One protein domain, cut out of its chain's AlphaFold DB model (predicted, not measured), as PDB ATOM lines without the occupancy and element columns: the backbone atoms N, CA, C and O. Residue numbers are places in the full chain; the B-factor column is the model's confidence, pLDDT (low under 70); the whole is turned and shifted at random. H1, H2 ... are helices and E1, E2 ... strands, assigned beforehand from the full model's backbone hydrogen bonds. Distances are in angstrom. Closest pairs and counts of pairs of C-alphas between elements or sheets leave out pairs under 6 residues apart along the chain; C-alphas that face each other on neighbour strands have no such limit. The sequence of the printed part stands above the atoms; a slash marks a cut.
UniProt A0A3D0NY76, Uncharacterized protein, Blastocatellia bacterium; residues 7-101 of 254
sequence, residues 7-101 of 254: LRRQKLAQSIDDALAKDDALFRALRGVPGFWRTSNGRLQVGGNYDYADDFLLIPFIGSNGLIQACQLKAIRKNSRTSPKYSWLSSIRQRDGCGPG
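This is residues 7 to 101 of the 254 residues of an uncharacterized protein of Blastocatellia bacterium (UniProt A0A3D0NY76). A three-stranded antiparallel sheet of two long strands, E3 and E4, and one short one, E5, stands beside a smaller part in which helix H1 packs on strand E2 of the short hairpin E1 and E2. On the side of that hairpin away from H1 runs the last stretch, residues 89 to 101, which has no named element, while the short helix H2 makes a corner with H1 at one end of the longest axis and the link between E4 and E5 lies toward the other end. The printed part has 95 residues, with two named helices and five named strands in the order H1 H2 E1 E2 E3 E4 E5; the larger sheet runs E3 E4 E5, the smaller E1 E2, both antiparallel. The class is mixed, helices and strands, with 44 residues, under half, in named elements. The whole is compact, with a radius of gyration of the C-alphas of 13.8 A and spans of 44 by 33 by 21 A.

Begin with the larger sheet and find C-alpha 56 at (39.031, -4.467, -33.921); from there E3, residues 56 to 62, runs 18.4 A to C-alpha 62. E4, residues 68 to 75, comes back over 20.1 A and ends at C-alpha 75 at (35.872, -7.509, -35.531). E5, residues 86 to 88, is 7.0 A long. Now go to the first printed residue, Leu 7, whose C-alpha is at (50.728, -2.609, -23.325): here H1, residues 7 to 20, begins, and it is 19.9 A long. H2 holds residues 24 to 29 and measures 9.0 A. E1, residues 36 to 38, and E2, residues 44 to 46, are 7.3 A and 7.1 A long.

Look first at E3, E4 and E5, a meander, each strand the antiparallel neighbour of the one before. E3 and E4 form a hairpin with 154 degrees between their directions; N 59 and O 72 are 2.8 A apart, and N 57 and O 74 are 2.9 A apart, both within hydrogen-bond range. E4 and E5 form a hairpin too, at 143 degrees, with N 73 and O 87 within hydrogen-bond range at 2.7 A. E3 and E5 are the edge strands and E4 is the inner one. Neither H1 nor H2 is on this sheet. Moving outward, you find the hairpin E1 and E2, antiparallel at 143 degrees, with N 45 and O 37 within hydrogen-bond range at 2.9 A. E2 and E3 are apart. H1 and E2 have 11 pairs of C-alphas within 8 A, the closest being those of Ala 13 and Gln 45, 5.5 A apart. H1 and E1 are apart. H1, with its residues 17 to 20 alone, only just touches H2, with 3 pairs of C-alphas within 8 A, and they touch only at the corner by their link; the closest C-alphas are those of Leu 20 and Phe 27, 5.3 A. Their lines stand at a steep tilt of 50 degrees, opposite ways. In H1 every O i to N i+4 pair is within hydrogen-bond range; in H2 1 of 2 is.

The two C-alphas farthest apart are those of Lys 22 and Arg 81, 44.3 A. The printed part has no cut, and its first and last C-alphas, those of Leu 7 and Gly 101, are 27.1 A apart. No link is long; those from H1 to H2, E1 to E2 and E3 to E4 are tight. The mean pLDDT of the printed part is 82.9; look for values under 70 at residues 22 to 29 and residues 78 to 83.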
ATOM      1  N   LEU A   7      49.611  -3.556 -23.414       90.31
ATOM      2  CA  LEU A   7      50.728  -2.609 -23.325       90.31
ATOM      3  C   LEU A   7      50.585  -1.418 -24.288       90.31
ATOM      4  O   LEU A   7      50.799  -0.268 -23.910       90.31
ATOM      5  N   ARG A   8      50.211  -1.668 -25.549       92.38
ATOM      6  CA  ARG A   8      49.979  -0.580 -26.518       92.38
ATOM      7  C   ARG A   8      48.744   0.248 -26.168       92.38
ATOM      8  O   ARG A   8      48.768   1.453 -26.396       92.38
ATOM      9  N   ARG A   9      47.693  -0.356 -25.601       93.00
ATOM     10  CA  ARG A   9      46.538   0.413 -25.103       93.00
ATOM     11  C   ARG A   9      46.899   1.269 -23.898       93.00
ATOM     12  O   ARG A   9      46.439   2.398 -23.831       93.00
ATOM     13  N   GLN A  10      47.771   0.795 -23.016       89.50
ATOM     14  CA  GLN A  10      48.293   1.603 -21.918       89.50
ATOM     15  C   GLN A  10      49.094   2.806 -22.436       89.50
ATOM     16  O   GLN A  10      48.916   3.912 -21.942       89.50
ATOM     17  N   LYS A  11      49.934   2.625 -23.465       91.00
ATOM     18  CA  LYS A  11      50.646   3.746 -24.110       91.00
ATOM     19  C   LYS A  11      49.686   4.753 -24.754       91.00
ATOM     20  O   LYS A  11      49.900   5.956 -24.635       91.00
ATOM     21  N   LEU A  12      48.626   4.265 -25.402       90.50
ATOM     22  CA  LEU A  12      47.556   5.114 -25.928       90.50
ATOM     23  C   LEU A  12      46.855   5.882 -24.801       90.50
ATOM     24  O   LEU A  12      46.678   7.087 -24.921       90.50
ATOM     25  N   ALA A  13      46.499   5.202 -23.708       88.88
ATOM     26  CA  ALA A  13      45.877   5.821 -22.545       88.88
ATOM     27  C   ALA A  13      46.773   6.915 -21.958       88.88
ATOM     28  O   ALA A  13      46.285   8.008 -21.725       88.88
ATOM     29  N   GLN A  14      48.081   6.668 -21.821       86.94
ATOM     30  CA  GLN A  14      49.033   7.681 -21.361       86.94
ATOM     31  C   GLN A  14      49.104   8.877 -22.315       86.94
ATOM     32  O   GLN A  14      49.080  10.009 -21.867       86.94
ATOM     33  N   SER A  15      49.118   8.639 -23.629       88.12
ATOM     34  CA  SER A  15      49.150   9.732 -24.613       88.12
ATOM     35  C   SER A  15      47.884  10.595 -24.554       88.12
ATOM     36  O   SER A  15      47.950  11.805 -24.748       88.12
ATOM     37  N   ILE A  16      46.730   9.973 -24.290       85.81
ATOM     38  CA  ILE A  16      45.470  10.683 -24.044       85.81
ATOM     39  C   ILE A  16      45.579  11.472 -22.736       85.81
ATOM     40  O   ILE A  16      45.282  12.657 -22.728       85.81
ATOM     41  N   ASP A  17      46.048  10.844 -21.660       81.62
ATOM     42  CA  ASP A  17      46.221  11.475 -20.348       81.62
ATOM     43  C   ASP A  17      47.128  12.711 -20.428       81.62
ATOM     44  O   ASP A  17      46.745  13.783 -19.976       81.62
ATOM     45  N   ASP A  18      48.273  12.604 -21.108       83.00
ATOM     46  CA  ASP A  18      49.235  13.694 -21.304       83.00
ATOM     47  C   ASP A  18      48.657  14.836 -22.158       83.00
ATOM     48  O   ASP A  18      48.946  16.014 -21.928       83.00
ATOM     49  N   ALA A  19      47.834  14.503 -23.158       81.06
ATOM     50  CA  ALA A  19      47.140  15.497 -23.972       81.06
ATOM     51  C   ALA A  19      46.063  16.241 -23.166       81.06
ATOM     52  O   ALA A  19      45.871  17.440 -23.370       81.06
ATOM     53  N   LEU A  20      45.391  15.544 -22.245       76.19
ATOM     54  CA  LEU A  20      44.332  16.087 -21.396       76.19
ATOM     55  C   LEU A  20      44.859  16.795 -20.146       76.19
ATOM     56  O   LEU A  20      44.203  17.703 -19.665       76.19
ATOM     57  N   ALA A  21      46.041  16.448 -19.634       70.12
ATOM     58  CA  ALA A  21      46.645  17.076 -18.454       70.12
ATOM     59  C   ALA A  21      46.967  18.572 -18.648       70.12
ATOM     60  O   ALA A  21      47.251  19.282 -17.687       70.12
ATOM     61  N   LYS A  22      46.907  19.069 -19.889       64.38
ATOM     62  CA  LYS A  22      46.986  20.502 -20.212       64.38
ATOM     63  C   LYS A  22      45.667  21.249 -19.960       64.38
ATOM     64  O   LYS A  22      45.654  22.473 -20.033       64.38
ATOM     65  N   ASP A  23      44.588  20.521 -19.676       66.12
ATOM     66  CA  ASP A  23      43.237  21.014 -19.414       66.12
ATOM     67  C   ASP A  23      42.569  20.164 -18.308       66.12
ATOM     68  O   ASP A  23      41.951  19.120 -18.546       66.12
ATOM     69  N   ASP A  24      42.692  20.631 -17.063       58.41
ATOM     70  CA  ASP A  24      42.194  19.960 -15.851       58.41
ATOM     71  C   ASP A  24      40.686  19.624 -15.894       58.41
ATOM     72  O   ASP A  24      40.222  18.707 -15.200       58.41
ATOM     73  N   ALA A  25      39.895  20.336 -16.708       57.44
ATOM     74  CA  ALA A  25      38.471  20.064 -16.883       57.44
ATOM     75  C   ALA A  25      38.233  18.827 -17.767       57.44
ATOM     76  O   ALA A  25      37.370  17.995 -17.469       57.44
ATOM     77  N   LEU A  26      39.042  18.659 -18.813       57.53
ATOM     78  CA  LEU A  26      38.970  17.549 -19.767       57.53
ATOM     79  C   LEU A  26      39.497  16.232 -19.167       57.53
ATOM     80  O   LEU A  26      38.974  15.156 -19.461       57.53
ATOM     81  N   PHE A  27      40.437  16.307 -18.222       53.31
ATOM     82  CA  PHE A  27      40.910  15.151 -17.448       53.31
ATOM     83  C   PHE A  27      39.817  14.520 -16.560       53.31
ATOM     84  O   PHE A  27      39.755  13.294 -16.397       53.31
ATOM     85  N   ARG A  28      38.901  15.330 -16.006       60.88
ATOM     86  CA  ARG A  28      37.717  14.822 -15.278       60.88
ATOM     87  C   ARG A  28      36.659  14.248 -16.223       60.88
ATOM     88  O   ARG A  28      35.907  13.372 -15.803       60.88
ATOM     89  N   ALA A  29      36.638  14.689 -17.481       64.31
ATOM     90  CA  ALA A  29      35.628  14.313 -18.469       64.31
ATOM     91  C   ALA A  29      35.709  12.846 -18.926       64.31
ATOM     92  O   ALA A  29      34.712  12.312 -19.399       64.31
ATOM     93  N   LEU A  30      36.849  12.160 -18.751       70.44
ATOM     94  CA  LEU A  30      36.957  10.728 -19.067       70.44
ATOM     95  C   LEU A  30      36.265   9.818 -18.045       70.44
ATOM     96  O   LEU A  30      35.968   8.659 -18.347       70.44
ATOM     97  N   ARG A  31      35.991  10.321 -16.834       72.38
ATOM     98  CA  ARG A  31      35.176   9.595 -15.861       72.38
ATOM     99  C   ARG A  31      33.746   9.534 -16.398       72.38
ATOM    100  O   ARG A  31      33.088  10.558 -16.524       72.38
ATOM    101  N   GLY A  32      33.275   8.324 -16.688       75.31
ATOM    102  CA  GLY A  32      31.959   8.110 -17.293       75.31
ATOM    103  C   GLY A  32      31.971   7.964 -18.816       75.31
ATOM    104  O   GLY A  32      30.894   7.815 -19.389       75.31
ATOM    105  N   VAL A  33      33.144   7.920 -19.465       81.81
ATOM    106  CA  VAL A  33      33.253   7.536 -20.883       81.81
ATOM    107  C   VAL A  33      33.445   6.015 -21.001       81.81
ATOM    108  O   VAL A  33      34.427   5.473 -20.479       81.81
ATOM    109  N   PRO A  34      32.556   5.294 -21.704       88.81
ATOM    110  CA  PRO A  34      32.622   3.843 -21.840       88.81
ATOM    111  C   PRO A  34      33.953   3.378 -22.424       88.81
ATOM    112  O   PRO A  34      34.424   3.887 -23.442       88.81
ATOM    113  N   GLY A  35      34.559   2.385 -21.773       89.62
ATOM    114  CA  GLY A  35      35.847   1.841 -22.191       89.62
ATOM    115  C   GLY A  35      37.047   2.476 -21.507       89.62
ATOM    116  O   GLY A  35      38.106   1.850 -21.508       89.62
ATOM    117  N   PHE A  36      36.880   3.640 -20.881       89.31
ATOM    118  CA  PHE A  36      37.888   4.266 -20.033       89.31
ATOM    119  C   PHE A  36      37.627   3.918 -18.569       89.31
ATOM    120  O   PHE A  36      36.478   3.770 -18.148       89.31
ATOM    121  N   TRP A  37      38.688   3.718 -17.795       88.88
ATOM    122  CA  TRP A  37      38.605   3.437 -16.360       88.88
ATOM    123  C   TRP A  37      39.945   3.708 -15.675       88.88
ATOM    124  O   TRP A  37      40.959   3.926 -16.346       88.88
ATOM    125  N   ARG A  38      39.952   3.705 -14.336       84.62
ATOM    126  CA  ARG A  38      41.158   3.949 -13.535       84.62
ATOM    127  C   ARG A  38      41.578   2.709 -12.769       84.62
ATOM    128  O   ARG A  38      40.782   2.071 -12.084       84.62
ATOM    129  N   THR A  39      42.863   2.399 -12.832       83.12
ATOM    130  CA  THR A  39      43.476   1.360 -12.003       83.12
ATOM    131  C   THR A  39      43.518   1.770 -10.528       83.12
ATOM    132  O   THR A  39      43.282   2.923 -10.155       83.12
ATOM    133  N   SER A  40      43.862   0.825  -9.649       82.00
ATOM    134  CA  SER A  40      44.063   1.095  -8.217       82.00
ATOM    135  C   SER A  40      45.103   2.194  -7.962       82.00
ATOM    136  O   SER A  40      44.891   3.022  -7.082       82.00
ATOM    137  N   ASN A  41      46.158   2.261  -8.781       82.75
ATOM    138  CA  ASN A  41      47.207   3.288  -8.733       82.75
ATOM    139  C   ASN A  41      46.874   4.583  -9.505       82.75
ATOM    140  O   ASN A  41      47.770   5.377  -9.772       82.75
ATOM    141  N   GLY A  42      45.611   4.796  -9.891       79.25
ATOM    142  CA  GLY A  42      45.124   6.060 -10.456       79.25
ATOM    143  C   GLY A  42      45.399   6.287 -11.945       79.25
ATOM    144  O   GLY A  42      44.941   7.297 -12.481       79.25
ATOM    145  N   ARG A  43      46.081   5.356 -12.623       82.31
ATOM    146  CA  ARG A  43      46.412   5.454 -14.052       82.31
ATOM    147  C   ARG A  43      45.189   5.199 -14.935       82.31
ATOM    148  O   ARG A  43      44.383   4.310 -14.649       82.31
ATOM    149  N   LEU A  44      45.087   5.953 -16.027       85.56
ATOM    150  CA  LEU A  44      44.061   5.763 -17.048       85.56
ATOM    151  C   LEU A  44      44.302   4.466 -17.837       85.56
ATOM    152  O   LEU A  44      45.435   4.132 -18.188       85.56
ATOM    153  N   GLN A  45      43.225   3.745 -18.139       88.81
ATOM    154  CA  GLN A  45      43.226   2.558 -18.992       88.81
ATOM    155  C   GLN A  45      42.119   2.626 -20.040       88.81
ATOM    156  O   GLN A  45      41.082   3.251 -19.822       88.81
ATOM    157  N   VAL A  46      42.343   1.939 -21.166       89.81
ATOM    158  CA  VAL A  46      41.377   1.804 -22.266       89.81
ATOM    159  C   VAL A  46      41.162   0.330 -22.597       89.81
ATOM    160  O   VAL A  46      42.103  -0.401 -22.919       89.81
ATOM    161  N   GLY A  47      39.901  -0.101 -22.579       88.31
ATOM    162  CA  GLY A  47      39.512  -1.487 -22.827       88.31
ATOM    163  C   GLY A  47      39.908  -2.436 -21.695       88.31
ATOM    164  O   GLY A  47      40.112  -2.023 -20.555       88.31
ATOM    165  N   GLY A  48      39.972  -3.735 -21.999       84.19
ATOM    166  CA  GLY A  48      40.315  -4.765 -21.013       84.19
ATOM    167  C   GLY A  48      41.809  -4.836 -20.673       84.19
ATOM    168  O   GLY A  48      42.654  -4.335 -21.418       84.19
ATOM    169  N   ASN A  49      42.133  -5.545 -19.586       81.31
ATOM    170  CA  ASN A  49      43.512  -5.807 -19.134       81.31
ATOM    171  C   ASN A  49      44.261  -6.861 -19.964       81.31
ATOM    172  O   ASN A  49      45.458  -7.050 -19.773       81.31
ATOM    173  N   TYR A  50      43.565  -7.550 -20.865       84.62
ATOM    174  CA  TYR A  50      44.107  -8.666 -21.635       84.62
ATOM    175  C   TYR A  50      44.227  -8.316 -23.106       84.62
ATOM    176  O   TYR A  50      43.490  -7.471 -23.625       84.62
ATOM    177  N   ASP A  51      45.143  -8.984 -23.789       86.69
ATOM    178  CA  ASP A  51      45.289  -8.845 -25.227       86.69
ATOM    179  C   ASP A  51      44.022  -9.327 -25.942       86.69
ATOM    180  O   ASP A  51      43.422 -10.343 -25.589       86.69
ATOM    181  N   TYR A  52      43.597  -8.573 -26.952       85.12
ATOM    182  CA  TYR A  52      42.511  -9.004 -27.820       85.12
ATOM    183  C   TYR A  52      43.043 -10.023 -28.827       85.12
ATOM    184  O   TYR A  52      44.027  -9.760 -29.520       85.12
ATOM    185  N   ALA A  53      42.354 -11.159 -28.946       82.50
ATOM    186  CA  ALA A  53      42.658 -12.167 -29.961       82.50
ATOM    187  C   ALA A  53      42.375 -11.653 -31.390       82.50
ATOM    188  O   ALA A  53      43.109 -11.960 -32.330       82.50
ATOM    189  N   ASP A  54      41.335 -10.831 -31.551       83.25
ATOM    190  CA  ASP A  54      40.885 -10.306 -32.842       83.25
ATOM    191  C   ASP A  54      41.387  -8.879 -33.114       83.25
ATOM    192  O   ASP A  54      41.699  -8.109 -32.203       83.25
ATOM    193  N   ASP A  55      41.450  -8.509 -34.396       85.94
ATOM    194  CA  ASP A  55      41.635  -7.116 -34.813       85.94
ATOM    195  C   ASP A  55      40.296  -6.385 -34.785       85.94
ATOM    196  O   ASP A  55      39.344  -6.794 -35.455       85.94
ATOM    197  N   PHE A  56      40.242  -5.270 -34.053       90.38
ATOM    198  CA  PHE A  56      39.031  -4.467 -33.921       90.38
ATOM    199  C   PHE A  56      39.163  -3.108 -34.600       90.38
ATOM    200  O   PHE A  56      40.013  -2.277 -34.246       90.38
ATOM    201  N   LEU A  57      38.249  -2.848 -35.533       92.25
ATOM    202  CA  LEU A  57      37.936  -1.491 -35.945       92.25
ATOM    203  C   LEU A  57      37.195  -0.809 -34.791       92.25
ATOM    204  O   LEU A  57      36.153  -1.286 -34.343       92.25
ATOM    205  N   LEU A  58      37.767   0.293 -34.313       92.75
ATOM    206  CA  LEU A  58      37.161   1.161 -33.312       92.75
ATOM    207  C   LEU A  58      36.285   2.181 -34.038       92.75
ATOM    208  O   LEU A  58      36.793   2.913 -34.885       92.75
ATOM    209  N   ILE A  59      34.997   2.201 -33.720       94.44
ATOM    210  CA  ILE A  59      33.990   3.046 -34.360       94.44
ATOM    211  C   ILE A  59      33.448   4.007 -33.297       94.44
ATOM    212  O   ILE A  59      32.772   3.551 -32.370       94.44
ATOM    213  N   PRO A  60      33.744   5.312 -33.382       92.88
ATOM    214  CA  PRO A  60      33.238   6.279 -32.419       92.88
ATOM    215  C   PRO A  60      31.732   6.515 -32.604       92.88
ATOM    216  O   PRO A  60      31.224   6.635 -33.718       92.88
ATOM    217  N   PHE A  61      31.015   6.616 -31.489       94.19
ATOM    218  CA  PHE A  61      29.651   7.127 -31.429       94.19
ATOM    219  C   PHE A  61      29.708   8.581 -30.981       94.19
ATOM    220  O   PHE A  61      30.192   8.877 -29.887       94.19
ATOM    221  N   ILE A  62      29.250   9.474 -31.855       93.69
ATOM    222  CA  ILE A  62      29.277  10.920 -31.648       93.69
ATOM    223  C   ILE A  62      27.928  11.352 -31.080       93.69
ATOM    224  O   ILE A  62      26.890  10.911 -31.566       93.69
ATOM    225  N   GLY A  63      27.939  12.168 -30.029       93.31
ATOM    226  CA  GLY A  63      26.743  12.780 -29.459       93.31
ATOM    227  C   GLY A  63      26.278  14.000 -30.249       93.31
ATOM    228  O   GLY A  63      26.997  14.532 -31.092       93.31
ATOM    229  N   SER A  64      25.088  14.504 -29.928       91.94
ATOM    230  CA  SER A  64      24.523  15.710 -30.558       91.94
ATOM    231  C   SER A  64      25.368  16.975 -30.345       91.94
ATOM    232  O   SER A  64      25.244  17.943 -31.089       91.94
ATOM    233  N   ASN A  65      26.263  16.964 -29.354       90.00
ATOM    234  CA  ASN A  65      27.251  18.012 -29.099       90.00
ATOM    235  C   ASN A  65      28.527  17.895 -29.962       90.00
ATOM    236  O   ASN A  65      29.407  18.747 -29.849       90.00
ATOM    237  N   GLY A  66      28.648  16.859 -30.796       89.50
ATOM    238  CA  GLY A  66      29.824  16.595 -31.625       89.50
ATOM    239  C   GLY A  66      30.983  15.899 -30.904       89.50
ATOM    240  O   GLY A  66      32.035  15.707 -31.507       89.50
ATOM    241  N   LEU A  67      30.814  15.506 -29.637       88.81
ATOM    242  CA  LEU A  67      31.834  14.795 -28.863       88.81
ATOM    243  C   LEU A  67      31.621  13.279 -28.914       88.81
ATOM    244  O   LEU A  67      30.497  12.798 -29.050       88.81
ATOM    245  N   ILE A  68      32.701  12.512 -28.765       89.00
ATOM    246  CA  ILE A  68      32.621  11.051 -28.632       89.00
ATOM    247  C   ILE A  68      31.978  10.712 -27.282       89.00
ATOM    248  O   ILE A  68      32.474  11.140 -26.243       89.00
ATOM    249  N   GLN A  69      30.915   9.907 -27.297       89.88
ATOM    250  CA  GLN A  69      30.214   9.455 -26.086       89.88
ATOM    251  C   GLN A  69      30.328   7.949 -25.823       89.88
ATOM    252  O   GLN A  69      30.138   7.500 -24.698       89.88
ATOM    253  N   ALA A  70      30.653   7.156 -26.842       92.62
ATOM    254  CA  ALA A  70      30.951   5.733 -26.714       92.62
ATOM    255  C   ALA A  70      31.769   5.265 -27.922       92.62
ATOM    256  O   ALA A  70      31.878   5.970 -28.924       92.62
ATOM    257  N   CYS A  71      32.303   4.047 -27.858       93.19
ATOM    258  CA  CYS A  71      32.951   3.412 -29.000       93.19
ATOM    259  C   CYS A  71      32.444   1.985 -29.182       93.19
ATOM    260  O   CYS A  71      32.394   1.202 -28.231       93.19
ATOM    261  N   GLN A  72      32.129   1.621 -30.419       93.56
ATOM    262  CA  GLN A  72      31.825   0.253 -30.809       93.56
ATOM    263  C   GLN A  72      33.073  -0.405 -31.410       93.56
ATOM    264  O   GLN A  72      33.884   0.232 -32.080       93.56
ATOM    265  N   LEU A  73      33.237  -1.694 -31.160       92.06
ATOM    266  CA  LEU A  73      34.278  -2.544 -31.711       92.06
ATOM    267  C   LEU A  73      33.655  -3.434 -32.778       92.06
ATOM    268  O   LEU A  73      32.708  -4.169 -32.502       92.06
ATOM    269  N   LYS A  74      34.204  -3.391 -33.989       91.88
ATOM    270  CA  LYS A  74      33.859  -4.308 -35.077       91.88
ATOM    271  C   LYS A  74      35.039  -5.227 -35.343       91.88
ATOM    272  O   LYS A  74      36.116  -4.749 -35.699       91.88
ATOM    273  N   ALA A  75      34.843  -6.533 -35.186       88.12
ATOM    274  CA  ALA A  75      35.872  -7.509 -35.531       88.12
ATOM    275  C   ALA A  75      36.122  -7.483 -37.050       88.12
ATOM    276  O   ALA A  75      35.178  -7.616 -37.833       88.12
ATOM    277  N   ILE A  76      37.376  -7.303 -37.472       84.81
ATOM    278  CA  ILE A  76      37.761  -7.312 -38.896       84.81
ATOM    279  C   ILE A  76      37.801  -8.741 -39.431       84.81
ATOM    280  O   ILE A  76      37.344  -9.012 -40.540       84.81
ATOM    281  N   ARG A  77      38.328  -9.665 -38.630       78.56
ATOM    282  CA  ARG A  77      38.342 -11.100 -38.910       78.56
ATOM    283  C   ARG A  77      37.761 -11.806 -37.699       78.56
ATOM    284  O   ARG A  77      38.193 -11.550 -36.581       78.56
ATOM    285  N   LYS A  78      36.758 -12.653 -37.921       64.81
ATOM    286  CA  LYS A  78      36.203 -13.492 -36.860       64.81
ATOM    287  C   LYS A  78      37.087 -14.721 -36.706       64.81
ATOM    288  O   LYS A  78      37.042 -15.593 -37.568       64.81
ATOM    289  N   ASN A  79      37.823 -14.824 -35.603       65.00
ATOM    290  CA  ASN A  79      38.502 -16.075 -35.261       65.00
ATOM    291  C   ASN A  79      37.525 -17.143 -34.728       65.00
ATOM    292  O   ASN A  79      37.851 -18.324 -34.703       65.00
ATOM    293  N   SER A  80      36.301 -16.750 -34.345       63.62
ATOM    294  CA  SER A  80      35.230 -17.662 -33.927       63.62
ATOM    295  C   SER A  80      33.877 -17.286 -34.534       63.62
ATOM    296  O   SER A  80      33.493 -16.110 -34.547       63.62
ATOM    297  N   ARG A  81      33.103 -18.301 -34.951       62.97
ATOM    298  CA  ARG A  81      31.711 -18.154 -35.420       62.97
ATOM    299  C   ARG A  81      30.774 -17.567 -34.357       62.97
ATOM    300  O   ARG A  81      29.803 -16.916 -34.729       62.97
ATOM    301  N   THR A  82      31.073 -17.747 -33.069       63.34
ATOM    302  CA  THR A  82      30.219 -17.300 -31.952       63.34
ATOM    303  C   THR A  82      30.487 -15.863 -31.504       63.34
ATOM    304  O   THR A  82      29.694 -15.298 -30.755       63.34
ATOM    305  N   SER A  83      31.575 -15.238 -31.970       66.44
ATOM    306  CA  SER A  83      31.894 -13.854 -31.606       66.44
ATOM    307  C   SER A  83      30.876 -12.871 -32.217       66.44
ATOM    308  O   SER A  83      30.550 -12.972 -33.416       66.44
ATOM    309  N   PRO A  84      30.348 -11.911 -31.431       72.25
ATOM    310  CA  PRO A  84      29.440 -10.902 -31.958       72.25
ATOM    311  C   PRO A  84      30.172 -10.039 -32.993       72.25
ATOM    312  O   PRO A  84      31.342  -9.702 -32.831       72.25
ATOM    313  N   LYS A  85      29.488  -9.690 -34.094       82.19
ATOM    314  CA  LYS A  85      30.075  -8.862 -35.171       82.19
ATOM    315  C   LYS A  85      30.459  -7.469 -34.660       82.19
ATOM    316  O   LYS A  85      31.471  -6.918 -35.090       82.19
ATOM    317  N   TYR A  86      29.644  -6.945 -33.750       89.19
ATOM    318  CA  TYR A  86      29.852  -5.682 -33.065       89.19
ATOM    319  C   TYR A  86      29.720  -5.886 -31.558       89.19
ATOM    320  O   TYR A  86      28.813  -6.581 -31.104       89.19
ATOM    321  N   SER A  87      30.596  -5.256 -30.789       90.56
ATOM    322  CA  SER A  87      30.508  -5.182 -29.333       90.56
ATOM    323  C   SER A  87      30.807  -3.764 -28.880       90.56
ATOM    324  O   SER A  87      31.433  -2.991 -29.597       90.56
ATOM    325  N   TRP A  88      30.346  -3.381 -27.699       92.75
ATOM    326  CA  TRP A  88      30.715  -2.087 -27.150       92.75
ATOM    327  C   TRP A  88      32.059  -2.152 -26.435       92.75
ATOM    328  O   TRP A  88      32.323  -3.093 -25.683       92.75
ATOM    329  N   LEU A  89      32.874  -1.112 -26.600       91.50
ATOM    330  CA  LEU A  89      33.988  -0.866 -25.701       91.50
ATOM    331  C   LEU A  89      33.405  -0.398 -24.359       91.50
ATOM    332  O   LEU A  89      32.935   0.726 -24.229       91.50
ATOM    333  N   SER A  90      33.384  -1.297 -23.379       89.25
ATOM    334  CA  SER A  90      32.771  -1.074 -22.069       89.25
ATOM    335  C   SER A  90      33.794  -1.272 -20.961       89.25
ATOM    336  O   SER A  90      34.648  -2.159 -21.038       89.25
ATOM    337  N   SER A  91      33.677  -0.465 -19.911       89.00
ATOM    338  CA  SER A  91      34.473  -0.560 -18.688       89.00
ATOM    339  C   SER A  91      33.595  -0.758 -17.449       89.00
ATOM    340  O   SER A  91      34.085  -0.632 -16.337       89.00
ATOM    341  N   ILE A  92      32.318  -1.137 -17.606       86.88
ATOM    342  CA  ILE A  92      31.321  -1.197 -16.516       86.88
ATOM    343  C   ILE A  92      31.722  -2.060 -15.307       86.88
ATOM    344  O   ILE A  92      31.218  -1.864 -14.210       86.88
ATOM    345  N   ARG A  93      32.618  -3.033 -15.498       86.56
ATOM    346  CA  ARG A  93      33.117  -3.915 -14.429       86.56
ATOM    347  C   ARG A  93      34.419  -3.424 -13.789       86.56
ATOM    348  O   ARG A  93      35.019  -4.153 -13.009       86.56
ATOM    349  N   GLN A  94      34.893  -2.243 -14.168       86.81
ATOM    350  CA  GLN A  94      36.150  -1.662 -13.710       86.81
ATOM    351  C   GLN A  94      35.889  -0.461 -12.798       86.81
ATOM    352  O   GLN A  94      34.843   0.182 -12.879       86.81
ATOM    353  N   ARG A  95      36.861  -0.131 -11.943       80.06
ATOM    354  CA  ARG A  95      36.785   1.041 -11.058       80.06
ATOM    355  C   ARG A  95      36.675   2.331 -11.877       80.06
ATOM    356  O   ARG A  95      37.449   2.539 -12.810       80.06
ATOM    357  N   ASP A  96      35.733   3.195 -11.503       80.75
ATOM    358  CA  ASP A  96      35.378   4.434 -12.217       80.75
ATOM    359  C   ASP A  96      34.965   4.218 -13.691       80.75
ATOM    360  O   ASP A  96      34.867   5.180 -14.455       80.75
ATOM    361  N   GLY A  97      34.735   2.966 -14.101       82.56
ATOM    362  CA  GLY A  97      34.290   2.615 -15.440       82.56
ATOM    363  C   GLY A  97      32.770   2.647 -15.568       82.56
ATOM    364  O   GLY A  97      32.033   2.619 -14.582       82.56
ATOM    365  N   CYS A  98      32.285   2.689 -16.805       86.88
ATOM    366  CA  CYS A  98      30.858   2.716 -17.098       86.88
ATOM    367  C   CYS A  98      30.522   1.857 -18.321       86.88
ATOM    368  O   CYS A  98      31.377   1.474 -19.131       86.88
ATOM    369  N   GLY A  99      29.241   1.509 -18.421       87.25
ATOM    370  CA  GLY A  99      28.685   0.923 -19.629       87.25
ATOM    371  C   GLY A  99      28.270   2.012 -20.615       87.25
ATOM    372  O   GLY A  99      27.935   3.114 -20.195       87.25
ATOM    373  N   PRO A 100      28.227   1.696 -21.914       85.12
ATOM    374  CA  PRO A 100      27.761   2.627 -22.940       85.12
ATOM    375  C   PRO A 100      26.268   2.931 -22.854       85.12
ATOM    376  O   PRO A 100      25.840   3.959 -23.356       85.12
ATOM    377  N   GLY A 101      25.461   2.044 -22.264       87.81
ATOM    378  CA  GLY A 101      24.026   2.053 -22.522       87.81
ATOM    379  C   GLY A 101      23.770   1.736 -23.998       87.81
ATOM    380  O   GLY A 101      24.298   0.752 -24.516       87.81
TER     381      GLY A 101